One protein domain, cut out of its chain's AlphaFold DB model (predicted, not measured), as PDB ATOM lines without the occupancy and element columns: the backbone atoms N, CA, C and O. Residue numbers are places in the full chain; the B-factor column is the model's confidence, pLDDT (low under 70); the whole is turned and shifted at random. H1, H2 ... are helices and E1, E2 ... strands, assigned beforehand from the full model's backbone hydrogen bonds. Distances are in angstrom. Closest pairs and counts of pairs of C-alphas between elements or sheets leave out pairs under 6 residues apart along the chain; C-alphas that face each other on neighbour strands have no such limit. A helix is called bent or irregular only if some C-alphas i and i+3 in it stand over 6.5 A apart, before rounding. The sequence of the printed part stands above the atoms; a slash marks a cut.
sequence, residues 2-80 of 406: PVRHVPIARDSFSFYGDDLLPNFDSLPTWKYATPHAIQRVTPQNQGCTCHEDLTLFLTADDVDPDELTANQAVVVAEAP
ATOM      1  N   PRO A   2     -31.258  28.160 -31.582       70.12
ATOM      2  CA  PRO A   2     -31.285  26.982 -30.723       70.12
ATOM      3  C   PRO A   2     -30.908  25.728 -31.519       70.12
ATOM      4  O   PRO A   2     -31.303  25.561 -32.678       70.12
ATOM      5  N   VAL A   3     -30.124  24.864 -30.886       74.38
ATOM      6  CA  VAL A   3     -29.746  23.549 -31.403       74.38
ATOM      7  C   VAL A   3     -30.435  22.472 -30.576       74.38
ATOM      8  O   VAL A   3     -30.681  22.661 -29.386       74.38
ATOM      9  N   ARG A   4     -30.768  21.352 -31.211       82.00
ATOM     10  CA  ARG A   4     -31.282  20.153 -30.547       82.00
ATOM     11  C   ARG A   4     -30.419  18.962 -30.923       82.00
ATOM     12  O   ARG A   4     -29.968  18.868 -32.067       82.00
ATOM     13  N   HIS A   5     -30.230  18.059 -29.972       85.44
ATOM     14  CA  HIS A   5     -29.633  16.761 -30.248       85.44
ATOM     15  C   HIS A   5     -30.588  15.948 -31.125       85.44
ATOM     16  O   HIS A   5     -31.785  15.847 -30.843       85.44
ATOM     17  N   VAL A   6     -30.075  15.434 -32.235       81.75
ATOM     18  CA  VAL A   6     -30.749  14.429 -33.052       81.75
ATOM     19  C   VAL A   6     -30.500  13.087 -32.369       81.75
ATOM     20  O   VAL A   6     -29.335  12.787 -32.128       81.75
ATOM     21  N   PRO A   7     -31.534  12.278 -32.068       80.75
ATOM     22  CA  PRO A   7     -31.380  11.031 -31.320       80.75
ATOM     23  C   PRO A   7     -30.709   9.950 -32.183       80.75
ATOM     24  O   PRO A   7     -31.363   9.044 -32.693       80.75
ATOM     25  N   ILE A   8     -29.399  10.089 -32.381       82.44
ATOM     26  CA  ILE A   8     -28.536   9.211 -33.163       82.44
ATOM     27  C   ILE A   8     -27.199   9.041 -32.432       82.44
ATOM     28  O   ILE A   8     -26.624  10.005 -31.946       82.44
ATOM     29  N   ALA A   9     -26.705   7.812 -32.393       86.50
ATOM     30  CA  ALA A   9     -25.444   7.383 -31.805       86.50
ATOM     31  C   ALA A   9     -24.722   6.448 -32.788       86.50
ATOM     32  O   ALA A   9     -25.340   5.915 -33.716       86.50
ATOM     33  N   ARG A  10     -23.415   6.221 -32.604       84.44
ATOM     34  CA  ARG A  10     -22.608   5.380 -33.515       84.44
ATOM     35  C   ARG A  10     -23.154   3.962 -33.673       84.44
ATOM     36  O   ARG A  10     -22.963   3.342 -34.714       84.44
ATOM     37  N   ASP A  11     -23.842   3.465 -32.655       84.94
ATOM     38  CA  ASP A  11     -24.425   2.131 -32.586       84.94
ATOM     39  C   ASP A  11     -25.942   2.110 -32.835       84.94
ATOM     40  O   ASP A  11     -26.558   1.052 -32.692       84.94
ATOM     41  N   SER A  12     -26.561   3.223 -33.255       81.44
ATOM     42  CA  SER A  12     -28.019   3.302 -33.462       81.44
ATOM     43  C   SER A  12     -28.575   2.268 -34.438       81.44
ATOM     44  O   SER A  12     -29.743   1.904 -34.336       81.44
ATOM     45  N   PHE A  13     -27.746   1.758 -35.351       79.69
ATOM     46  CA  PHE A  13     -28.124   0.709 -36.300       79.69
ATOM     47  C   PHE A  13     -27.458  -0.644 -36.021       79.69
ATOM     48  O   PHE A  13     -27.588  -1.550 -36.835       79.69
ATOM     49  N   SER A  14     -26.801  -0.826 -34.869       79.62
ATOM     50  CA  SER A  14     -26.098  -2.074 -34.511       79.62
ATOM     51  C   SER A  14     -26.988  -3.324 -34.539       79.62
ATOM     52  O   SER A  14     -26.505  -4.426 -34.782       79.62
ATOM     53  N   PHE A  15     -28.304  -3.163 -34.358       69.00
ATOM     54  CA  PHE A  15     -29.279  -4.242 -34.529       69.00
ATOM     55  C   PHE A  15     -29.329  -4.795 -35.967       69.00
ATOM     56  O   PHE A  15     -29.562  -5.985 -36.158       69.00
ATOM     57  N   TYR A  16     -29.111  -3.940 -36.970       59.81
ATOM     58  CA  TYR A  16     -29.200  -4.274 -38.396       59.81
ATOM     59  C   TYR A  16     -27.853  -4.686 -39.009       59.81
ATOM     60  O   TYR A  16     -27.818  -5.166 -40.141       59.81
ATOM     61  N   GLY A  17     -26.745  -4.510 -38.286       72.88
ATOM     62  CA  GLY A  17     -25.404  -4.874 -38.739       72.88
ATOM     63  C   GLY A  17     -24.300  -4.083 -38.039       72.88
ATOM     64  O   GLY A  17     -24.552  -3.078 -37.375       72.88
ATOM     65  N   ASP A  18     -23.061  -4.536 -38.211       73.06
ATOM     66  CA  ASP A  18     -21.881  -3.877 -37.649       73.06
ATOM     67  C   ASP A  18     -21.437  -2.681 -38.514       73.06
ATOM     68  O   ASP A  18     -21.463  -2.750 -39.743       73.06
ATOM     69  N   ASP A  19     -20.983  -1.602 -37.862       75.12
ATOM     70  CA  ASP A  19     -20.363  -0.416 -38.490       75.12
ATOM     71  C   ASP A  19     -21.203   0.248 -39.603       75.12
ATOM     72  O   ASP A  19     -20.696   0.706 -40.625       75.12
ATOM     73  N   LEU A  20     -22.523   0.320 -39.407       76.69
ATOM     74  CA  LEU A  20     -23.448   0.908 -40.385       76.69
ATOM     75  C   LEU A  20     -23.415   2.448 -40.443       76.69
ATOM     76  O   LEU A  20     -24.073   3.045 -41.294       76.69
ATOM     77  N   LEU A  21     -22.622   3.102 -39.584       77.88
ATOM     78  CA  LEU A  21     -22.401   4.555 -39.567       77.88
ATOM     79  C   LEU A  21     -20.907   4.913 -39.694       77.88
ATOM     80  O   LEU A  21     -20.369   5.631 -38.845       77.88
ATOM     81  N   PRO A  22     -20.218   4.492 -40.772       77.25
ATOM     82  CA  PRO A  22     -18.762   4.632 -40.887       77.25
ATOM     83  C   PRO A  22     -18.299   6.096 -40.999       77.25
ATOM     84  O   PRO A  22     -17.133   6.407 -40.767       77.25
ATOM     85  N   ASN A  23     -19.216   7.012 -41.337       75.88
ATOM     86  CA  ASN A  23     -18.971   8.449 -41.470       75.88
ATOM     87  C   ASN A  23     -19.697   9.274 -40.395       75.88
ATOM     88  O   ASN A  23     -20.059  10.421 -40.658       75.88
ATOM     89  N   PHE A  24     -19.939   8.714 -39.205       84.19
ATOM     90  CA  PHE A  24     -20.669   9.387 -38.118       84.19
ATOM     91  C   PHE A  24     -20.173  10.820 -37.844       84.19
ATOM     92  O   PHE A  24     -20.971  11.730 -37.664       84.19
ATOM     93  N   ASP A  25     -18.859  11.048 -37.919       83.62
ATOM     94  CA  ASP A  25     -18.235  12.349 -37.636       83.62
ATOM     95  C   ASP A  25     -18.378  13.402 -38.747       83.62
ATOM     96  O   ASP A  25     -17.878  14.516 -38.610       83.62
ATOM     97  N   SER A  26     -19.017  13.071 -39.872       80.25
ATOM     98  CA  SER A  26     -19.069  13.973 -41.033       80.25
ATOM     99  C   SER A  26     -20.085  15.118 -40.916       80.25
ATOM    100  O   SER A  26     -19.985  16.074 -41.680       80.25
ATOM    101  N   LEU A  27     -21.028  15.069 -39.966       78.12
ATOM    102  CA  LEU A  27     -21.972  16.144 -39.639       78.12
ATOM    103  C   LEU A  27     -22.275  16.098 -38.130       78.12
ATOM    104  O   LEU A  27     -22.254  15.022 -37.535       78.12
ATOM    105  N   PRO A  28     -22.617  17.242 -37.518       83.31
ATOM    106  CA  PRO A  28     -22.948  17.307 -36.097       83.31
ATOM    107  C   PRO A  28     -24.251  16.571 -35.757       83.31
ATOM    108  O   PRO A  28     -25.223  16.614 -36.520       83.31
ATOM    109  N   THR A  29     -24.293  15.950 -34.576       86.00
ATOM    110  CA  THR A  29     -25.511  15.366 -33.979       86.00
ATOM    111  C   THR A  29     -26.391  16.444 -33.342       86.00
ATOM    112  O   THR A  29     -27.608  16.294 -33.278       86.00
ATOM    113  N   TRP A  30     -25.812  17.583 -32.960       84.69
ATOM    114  CA  TRP A  30     -26.531  18.780 -32.541       84.69
ATOM    115  C   TRP A  30     -26.781  19.696 -33.737       84.69
ATOM    116  O   TRP A  30     -25.873  20.334 -34.270       84.69
ATOM    117  N   LYS A  31     -28.039  19.766 -34.174       80.38
ATOM    118  CA  LYS A  31     -28.449  20.524 -35.366       80.38
ATOM    119  C   LYS A  31     -29.395  21.654 -34.995       80.38
ATOM    120  O   LYS A  31     -30.065  21.604 -33.964       80.38
ATOM    121  N   TYR A  32     -29.478  22.672 -35.849       76.06
ATOM    122  CA  TYR A  32     -30.458  23.743 -35.682       76.06
ATOM    123  C   TYR A  32     -31.874  23.174 -35.563       76.06
ATOM    124  O   TYR A  32     -32.283  22.313 -36.343       76.06
ATOM    125  N   ALA A  33     -32.624  23.659 -34.577       63.62
ATOM    126  CA  ALA A  33     -33.983  23.210 -34.315       63.62
ATOM    127  C   ALA A  33     -34.979  23.862 -35.296       63.62
ATOM    128  O   ALA A  33     -35.648  24.828 -34.960       63.62
ATOM    129  N   THR A  34     -35.080  23.353 -36.525       55.31
ATOM    130  CA  THR A  34     -36.180  23.682 -37.453       55.31
ATOM    131  C   THR A  34     -37.413  22.803 -37.179       55.31
ATOM    132  O   THR A  34     -37.243  21.631 -36.814       55.31
ATOM    133  N   PRO A  35     -38.657  23.301 -37.363       53.97
ATOM    134  CA  PRO A  35     -39.089  24.635 -37.797       53.97
ATOM    135  C   PRO A  35     -39.341  25.590 -36.614       53.97
ATOM    136  O   PRO A  35     -39.647  25.174 -35.499       53.97
ATOM    137  N   HIS A  36     -39.199  26.893 -36.850       49.22
ATOM    138  CA  HIS A  36     -39.247  27.890 -35.787       49.22
ATOM    139  C   HIS A  36     -40.589  28.626 -35.711       49.22
ATOM    140  O   HIS A  36     -40.865  29.495 -36.534       49.22
ATOM    141  N   ALA A  37     -41.310  28.426 -34.607       48.53
ATOM    142  CA  ALA A  37     -42.045  29.503 -33.951       48.53
ATOM    143  C   ALA A  37     -41.058  30.296 -33.067       48.53
ATOM    144  O   ALA A  37     -41.040  30.156 -31.844       48.53
ATOM    145  N   ILE A  38     -40.153  31.078 -33.674       58.19
ATOM    146  CA  ILE A  38     -39.286  31.980 -32.897       58.19
ATOM    147  C   ILE A  38     -40.160  33.107 -32.358       58.19
ATOM    148  O   ILE A  38     -40.633  33.964 -33.101       58.19
ATOM    149  N   GLN A  39     -40.341  33.131 -31.042       55.66
ATOM    150  CA  GLN A  39     -40.875  34.297 -30.360       55.66
ATOM    151  C   GLN A  39     -39.765  35.345 -30.253       55.66
ATOM    152  O   GLN A  39     -38.707  35.096 -29.674       55.66
ATOM    153  N   ARG A  40     -40.000  36.542 -30.807       58.97
ATOM    154  CA  ARG A  40     -39.065  37.674 -30.672       58.97
ATOM    155  C   ARG A  40     -38.921  38.148 -29.233       58.97
ATOM    156  O   ARG A  40     -37.895  38.728 -28.902       58.97
ATOM    157  N   VAL A  41     -39.914  37.882 -28.389       64.44
ATOM    158  CA  VAL A  41     -39.914  38.222 -26.965       64.44
ATOM    159  C   VAL A  41     -40.220  36.961 -26.164       64.44
ATOM    160  O   VAL A  41     -41.319  36.425 -26.245       64.44
ATOM    161  N   THR A  42     -39.252  36.506 -25.381       67.50
ATOM    162  CA  THR A  42     -39.330  35.371 -24.462       67.50
ATOM    163  C   THR A  42     -38.728  35.778 -23.119       67.50
ATOM    164  O   THR A  42     -37.891  36.682 -23.074       67.50
ATOM    165  N   PRO A  43     -39.073  35.113 -22.006       68.50
ATOM    166  CA  PRO A  43     -38.371  35.318 -20.739       68.50
ATOM    167  C   PRO A  43     -36.839  35.201 -20.861       68.50
ATOM    168  O   PRO A  43     -36.117  35.911 -20.171       68.50
ATOM    169  N   GLN A  44     -36.345  34.354 -21.772       64.62
ATOM    170  CA  GLN A  44     -34.920  34.114 -22.020       64.62
ATOM    171  C   GLN A  44     -34.219  35.254 -22.777       64.62
ATOM    172  O   GLN A  44     -33.005  35.388 -22.654       64.62
ATOM    173  N   ASN A  45     -34.947  36.077 -23.544       65.75
ATOM    174  CA  ASN A  45     -34.387  37.213 -24.288       65.75
ATOM    175  C   ASN A  45     -34.884  38.587 -23.786       65.75
ATOM    176  O   ASN A  45     -34.630  39.609 -24.424       65.75
ATOM    177  N   GLN A  46     -35.553  38.623 -22.621       70.38
ATOM    178  CA  GLN A  46     -36.013  39.849 -21.947       70.38
ATOM    179  C   GLN A  46     -34.868  40.803 -21.553       70.38
ATOM    180  O   GLN A  46     -35.118  41.976 -21.276       70.38
ATOM    181  N   GLY A  47     -33.621  40.326 -21.545       67.75
ATOM    182  CA  GLY A  47     -32.415  41.137 -21.385       67.75
ATOM    183  C   GLY A  47     -31.305  40.692 -22.337       67.75
ATOM    184  O   GLY A  47     -31.366  39.616 -22.926       67.75
ATOM    185  N   CYS A  48     -30.250  41.498 -22.467       65.50
ATOM    186  CA  CYS A  48     -29.077  41.178 -23.291       65.50
ATOM    187  C   CYS A  48     -28.102  40.191 -22.611       65.50
ATOM    188  O   CYS A  48     -26.902  40.235 -22.864       65.50
ATOM    189  N   THR A  49     -28.595  39.299 -21.744       67.00
ATOM    190  CA  THR A  49     -27.773  38.325 -20.998       67.00
ATOM    191  C   THR A  49     -27.186  37.235 -21.895       67.00
ATOM    192  O   THR A  49     -26.218  36.584 -21.514       67.00
ATOM    193  N   CYS A  50     -27.697  37.086 -23.122       64.62
ATOM    194  CA  CYS A  50     -27.213  36.141 -24.132       64.62
ATOM    195  C   CYS A  50     -25.737  36.322 -24.532       64.62
ATOM    196  O   CYS A  50     -25.185  35.446 -25.183       64.62
ATOM    197  N   HIS A  51     -25.102  37.439 -24.172       67.50
ATOM    198  CA  HIS A  51     -23.694  37.723 -24.483       67.50
ATOM    199  C   HIS A  51     -22.745  37.498 -23.304       67.50
ATOM    200  O   HIS A  51     -21.533  37.598 -23.463       67.50
ATOM    201  N   GLU A  52     -23.289  37.204 -22.125       70.69
ATOM    202  CA  GLU A  52     -22.526  37.051 -20.883       70.69
ATOM    203  C   GLU A  52     -22.757  35.680 -20.233       70.69
ATOM    204  O   GLU A  52     -21.990  35.269 -19.364       70.69
ATOM    205  N   ASP A  53     -23.793  34.959 -20.671       76.06
ATOM    206  CA  ASP A  53     -24.199  33.677 -20.116       76.06
ATOM    207  C   ASP A  53     -23.882  32.517 -21.071       76.06
ATOM    208  O   ASP A  53     -24.623  32.225 -22.013       76.06
ATOM    209  N   LEU A  54     -22.762  31.839 -20.803       76.50
ATOM    210  CA  LEU A  54     -22.343  30.639 -21.533       76.50
ATOM    211  C   LEU A  54     -23.321  29.464 -21.383       76.50
ATOM    212  O   LEU A  54     -23.316  28.587 -22.239       76.50
ATOM    213  N   THR A  55     -24.191  29.459 -20.366       78.88
ATOM    214  CA  THR A  55     -25.171  28.374 -20.159       78.88
ATOM    215  C   THR A  55     -26.270  28.340 -21.223       78.88
ATOM    216  O   THR A  55     -27.041  27.386 -21.300       78.88
ATOM    217  N   LEU A  56     -26.340  29.375 -22.067       75.38
ATOM    218  CA  LEU A  56     -27.257  29.464 -23.201       75.38
ATOM    219  C   LEU A  56     -26.675  28.886 -24.503       75.38
ATOM    220  O   LEU A  56     -27.381  28.840 -25.514       75.38
ATOM    221  N   PHE A  57     -25.407  28.469 -24.501       83.62
ATOM    222  CA  PHE A  57     -24.711  27.920 -25.663       83.62
ATOM    223  C   PHE A  57     -24.393  26.445 -25.451       83.62
ATOM    224  O   PHE A  57     -24.155  26.011 -24.332       83.62
ATOM    225  N   LEU A  58     -24.350  25.687 -26.548       85.50
ATOM    226  CA  LEU A  58     -23.856  24.317 -26.520       85.50
ATOM    227  C   LEU A  58     -22.340  24.341 -26.299       85.50
ATOM    228  O   LEU A  58     -21.594  24.810 -27.164       85.50
ATOM    229  N   THR A  59     -21.888  23.847 -25.152       89.19
ATOM    230  CA  THR A  59     -20.471  23.718 -24.808       89.19
ATOM    231  C   THR A  59     -20.000  22.270 -24.946       89.19
ATOM    232  O   THR A  59     -20.797  21.357 -25.159       89.19
ATOM    233  N   ALA A  60     -18.689  22.035 -24.850       89.06
ATOM    234  CA  ALA A  60     -18.140  20.680 -24.935       89.06
ATOM    235  C   ALA A  60     -18.635  19.775 -23.792       89.06
ATOM    236  O   ALA A  60     -18.736  18.569 -23.982       89.06
ATOM    237  N   ASP A  61     -18.974  20.354 -22.637       89.25
ATOM    238  CA  ASP A  61     -19.468  19.610 -21.475       89.25
ATOM    239  C   ASP A  61     -20.925  19.133 -21.659       89.25
ATOM    240  O   ASP A  61     -21.369  18.231 -20.949       89.25
ATOM    241  N   ASP A  62     -21.654  19.706 -22.623       87.06
ATOM    242  CA  ASP A  62     -23.043  19.355 -22.950       87.06
ATOM    243  C   ASP A  62     -23.151  18.229 -24.000       87.06
ATOM    244  O   ASP A  62     -24.248  17.740 -24.280       87.06
ATOM    245  N   VAL A  63     -22.029  17.830 -24.609       88.69
ATOM    246  CA  VAL A  63     -21.966  16.852 -25.703       88.69
ATOM    247  C   VAL A  63     -21.380  15.537 -25.194       88.69
ATOM    248  O   VAL A  63     -20.371  15.529 -24.489       88.69
ATOM    249  N   ASP A  64     -21.990  14.413 -25.577       89.06
ATOM    250  CA  ASP A  64     -21.455  13.090 -25.256       89.06
ATOM    251  C   ASP A  64     -20.015  12.940 -25.802       89.06
ATOM    252  O   ASP A  64     -19.757  13.324 -26.951       89.06
ATOM    253  N   PRO A  65     -19.061  12.395 -25.019       89.00
ATOM    254  CA  PRO A  65     -17.676  12.233 -25.451       89.00
ATOM    255  C   PRO A  65     -17.497  11.572 -26.825       89.00
ATOM    256  O   PRO A  65     -16.602  11.975 -27.574       89.00
ATOM    257  N   ASP A  66     -18.349  10.607 -27.178       86.25
ATOM    258  CA  ASP A  66     -18.255   9.867 -28.443       86.25
ATOM    259  C   ASP A  66     -18.745  10.677 -29.662       86.25
ATOM    260  O   ASP A  66     -18.476  10.313 -30.818       86.25
ATOM    261  N   GLU A  67     -19.403  11.812 -29.408       89.12
ATOM    262  CA  GLU A  67     -19.955  12.740 -30.396       89.12
ATOM    263  C   GLU A  67     -19.178  14.067 -30.491       89.12
ATOM    264  O   GLU A  67     -19.480  14.904 -31.348       89.12
ATOM    265  N   LEU A  68     -18.168  14.288 -29.643       87.44
ATOM    266  CA  LEU A  68     -17.415  15.548 -29.602       87.44
ATOM    267  C   LEU A  68     -16.771  15.904 -30.946       87.44
ATOM    268  O   LEU A  68     -16.807  17.060 -31.366       87.44
ATOM    269  N   THR A  69     -16.211  14.909 -31.638       86.44
ATOM    270  CA  THR A  69     -15.582  15.100 -32.953       86.44
ATOM    271  C   THR A  69     -16.599  15.588 -33.987       86.44
ATOM    272  O   THR A  69     -16.334  16.564 -34.686       86.44
ATOM    273  N   ALA A  70     -17.784  14.974 -34.030       84.06
ATOM    274  CA  ALA A  70     -18.868  15.352 -34.935       84.06
ATOM    275  C   ALA A  70     -19.388  16.780 -34.669       84.06
ATOM    276  O   ALA A  70     -19.750  17.505 -35.596       84.06
ATOM    277  N   ASN A  71     -19.404  17.213 -33.403       87.81
ATOM    278  CA  ASN A  71     -20.004  18.483 -32.980       87.81
ATOM    279  C   ASN A  71     -19.018  19.642 -32.809       87.81
ATOM    280  O   ASN A  71     -19.431  20.741 -32.435       87.81
ATOM    281  N   GLN A  72     -17.736  19.452 -33.123       86.25
ATOM    282  CA  GLN A  72     -16.717  20.487 -32.924       86.25
ATOM    283  C   GLN A  72     -17.071  21.823 -33.608       86.25
ATOM    284  O   GLN A  72     -16.713  22.886 -33.109       86.25
ATOM    285  N   ALA A  73     -17.795  21.782 -34.730       82.31
ATOM    286  CA  ALA A  73     -18.205  22.969 -35.479       82.31
ATOM    287  C   ALA A  73     -19.389  23.745 -34.862       82.31
ATOM    288  O   ALA A  73     -19.628  24.884 -35.259       82.31
ATOM    289  N   VAL A  74     -20.142  23.142 -33.937       83.56
ATOM    290  CA  VAL A  74     -21.349  23.732 -33.320       83.56
ATOM    291  C   VAL A  74     -21.195  23.996 -31.819       83.56
ATOM    292  O   VAL A  74     -22.046  24.659 -31.229       83.56
ATOM    293  N   VAL A  75     -20.104  23.518 -31.214       87.00
ATOM    294  CA  VAL A  75     -19.722  23.800 -29.828       87.00
ATOM    295  C   VAL A  75     -19.059  25.174 -29.721       87.00
ATOM    296  O   VAL A  75     -18.141  25.507 -30.471       87.00
ATOM    297  N   VAL A  76     -19.498  25.965 -28.746       84.06
ATOM    298  CA  VAL A  76     -18.980  27.306 -28.469       84.06
ATOM    299  C   VAL A  76     -18.070  27.260 -27.243       84.06
ATOM    300  O   VAL A  76     -18.477  26.823 -26.171       84.06
ATOM    301  N   ALA A  77     -16.826  27.725 -27.395       79.75
ATOM    302  CA  ALA A  77     -15.860  27.787 -26.295       79.75
ATOM    303  C   ALA A  77     -16.019  29.047 -25.421       79.75
ATOM    304  O   ALA A  77     -15.747  29.006 -24.225       79.75
ATOM    305  N   GLU A  78     -16.454  30.163 -26.014       75.81
ATOM    306  CA  GLU A  78     -16.641  31.458 -25.351       75.81
ATOM    307  C   GLU A  78     -17.864  32.175 -25.945       75.81
ATOM    308  O   GLU A  78     -18.103  32.091 -27.152       75.81
ATOM    309  N   ALA A  79     -18.639  32.887 -25.121       66.62
ATOM    310  CA  ALA A  79     -19.830  33.590 -25.592       66.62
ATOM    311  C   ALA A  79     -19.449  34.677 -26.626       66.62
ATOM    312  O   ALA A  79     -18.485  35.419 -26.418       66.62
ATOM    313  N   PRO A  80     -20.185  34.800 -27.745       65.12
ATOM    314  CA  PRO A  80     -19.853  35.737 -28.811       65.12
ATOM    315  C   PRO A  80     -20.036  37.199 -28.371       65.12
ATOM    316  O   PRO A  80     -21.127  37.620 -27.968       65.12
TER     317      PRO A  80
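Overview. This is residues 2 to 80 of the 406 residues of the protein "Cytochrome_C554 domain-containing protein" of Chloroflexi bacterium (UniProt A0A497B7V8). Little regular structure: a loose, elongated run of loops, with the tiny hairpin of E1 and E2 near its middle. Loop residues 6 to 29 reach to one end, residues 33 to 47 swing to the other, near H1, and the return path leads to H2. The 79 printed residues, with E1, E2, H1, H2 in that order and one antiparallel sheet, E1 - E2, are mixed in class, with 17 in named elements; the radius of gyration of the C-alphas is 15.6 A, the spans 49 by 27 by 16 A.

Arrangement. E1, residues 3 to 5, and E2, residues 30 to 32, form an antiparallel hairpin at 141 degrees, with N 4 and O 31 2.9 A apart, within hydrogen-bond range. H1, residues 48 to 51, is apart from E1. H2, residues 65 to 71, is apart from E1 and H1; its closest C-alpha to E2 is Asn 71, 6.5 A from that of Trp 30. H1 is too short for an O i to N i+4 pair; H2 has 1 of 3 within range, and 3 of 4 O i to N i+3.

Along the chain. E1 begins at C-alpha 3 (-29.746, 23.549, -31.403) and measures 6.9 A, E2 7.1 A. H1, 6.5 A, is only just irregular, with C-alphas 48 and 51 6.51 A apart. H2, 10.1 A, is irregular, with C-alphas 66 and 69 7.4 A apart, and ends at C-alpha 71 (-20.004, 18.483, -32.980).

Size, cuts and confidence. The C-alphas of Gly 17 and Gly 47, the two farthest apart, are 49.7 A apart. The printed part has no cut, and its three links, E1 to E2, E2 to H1 and H1 to H2, are long. The model's pLDDT is under 70 at residues 15 to 16, 33 to 45, 47 to 51 and 79 to 80.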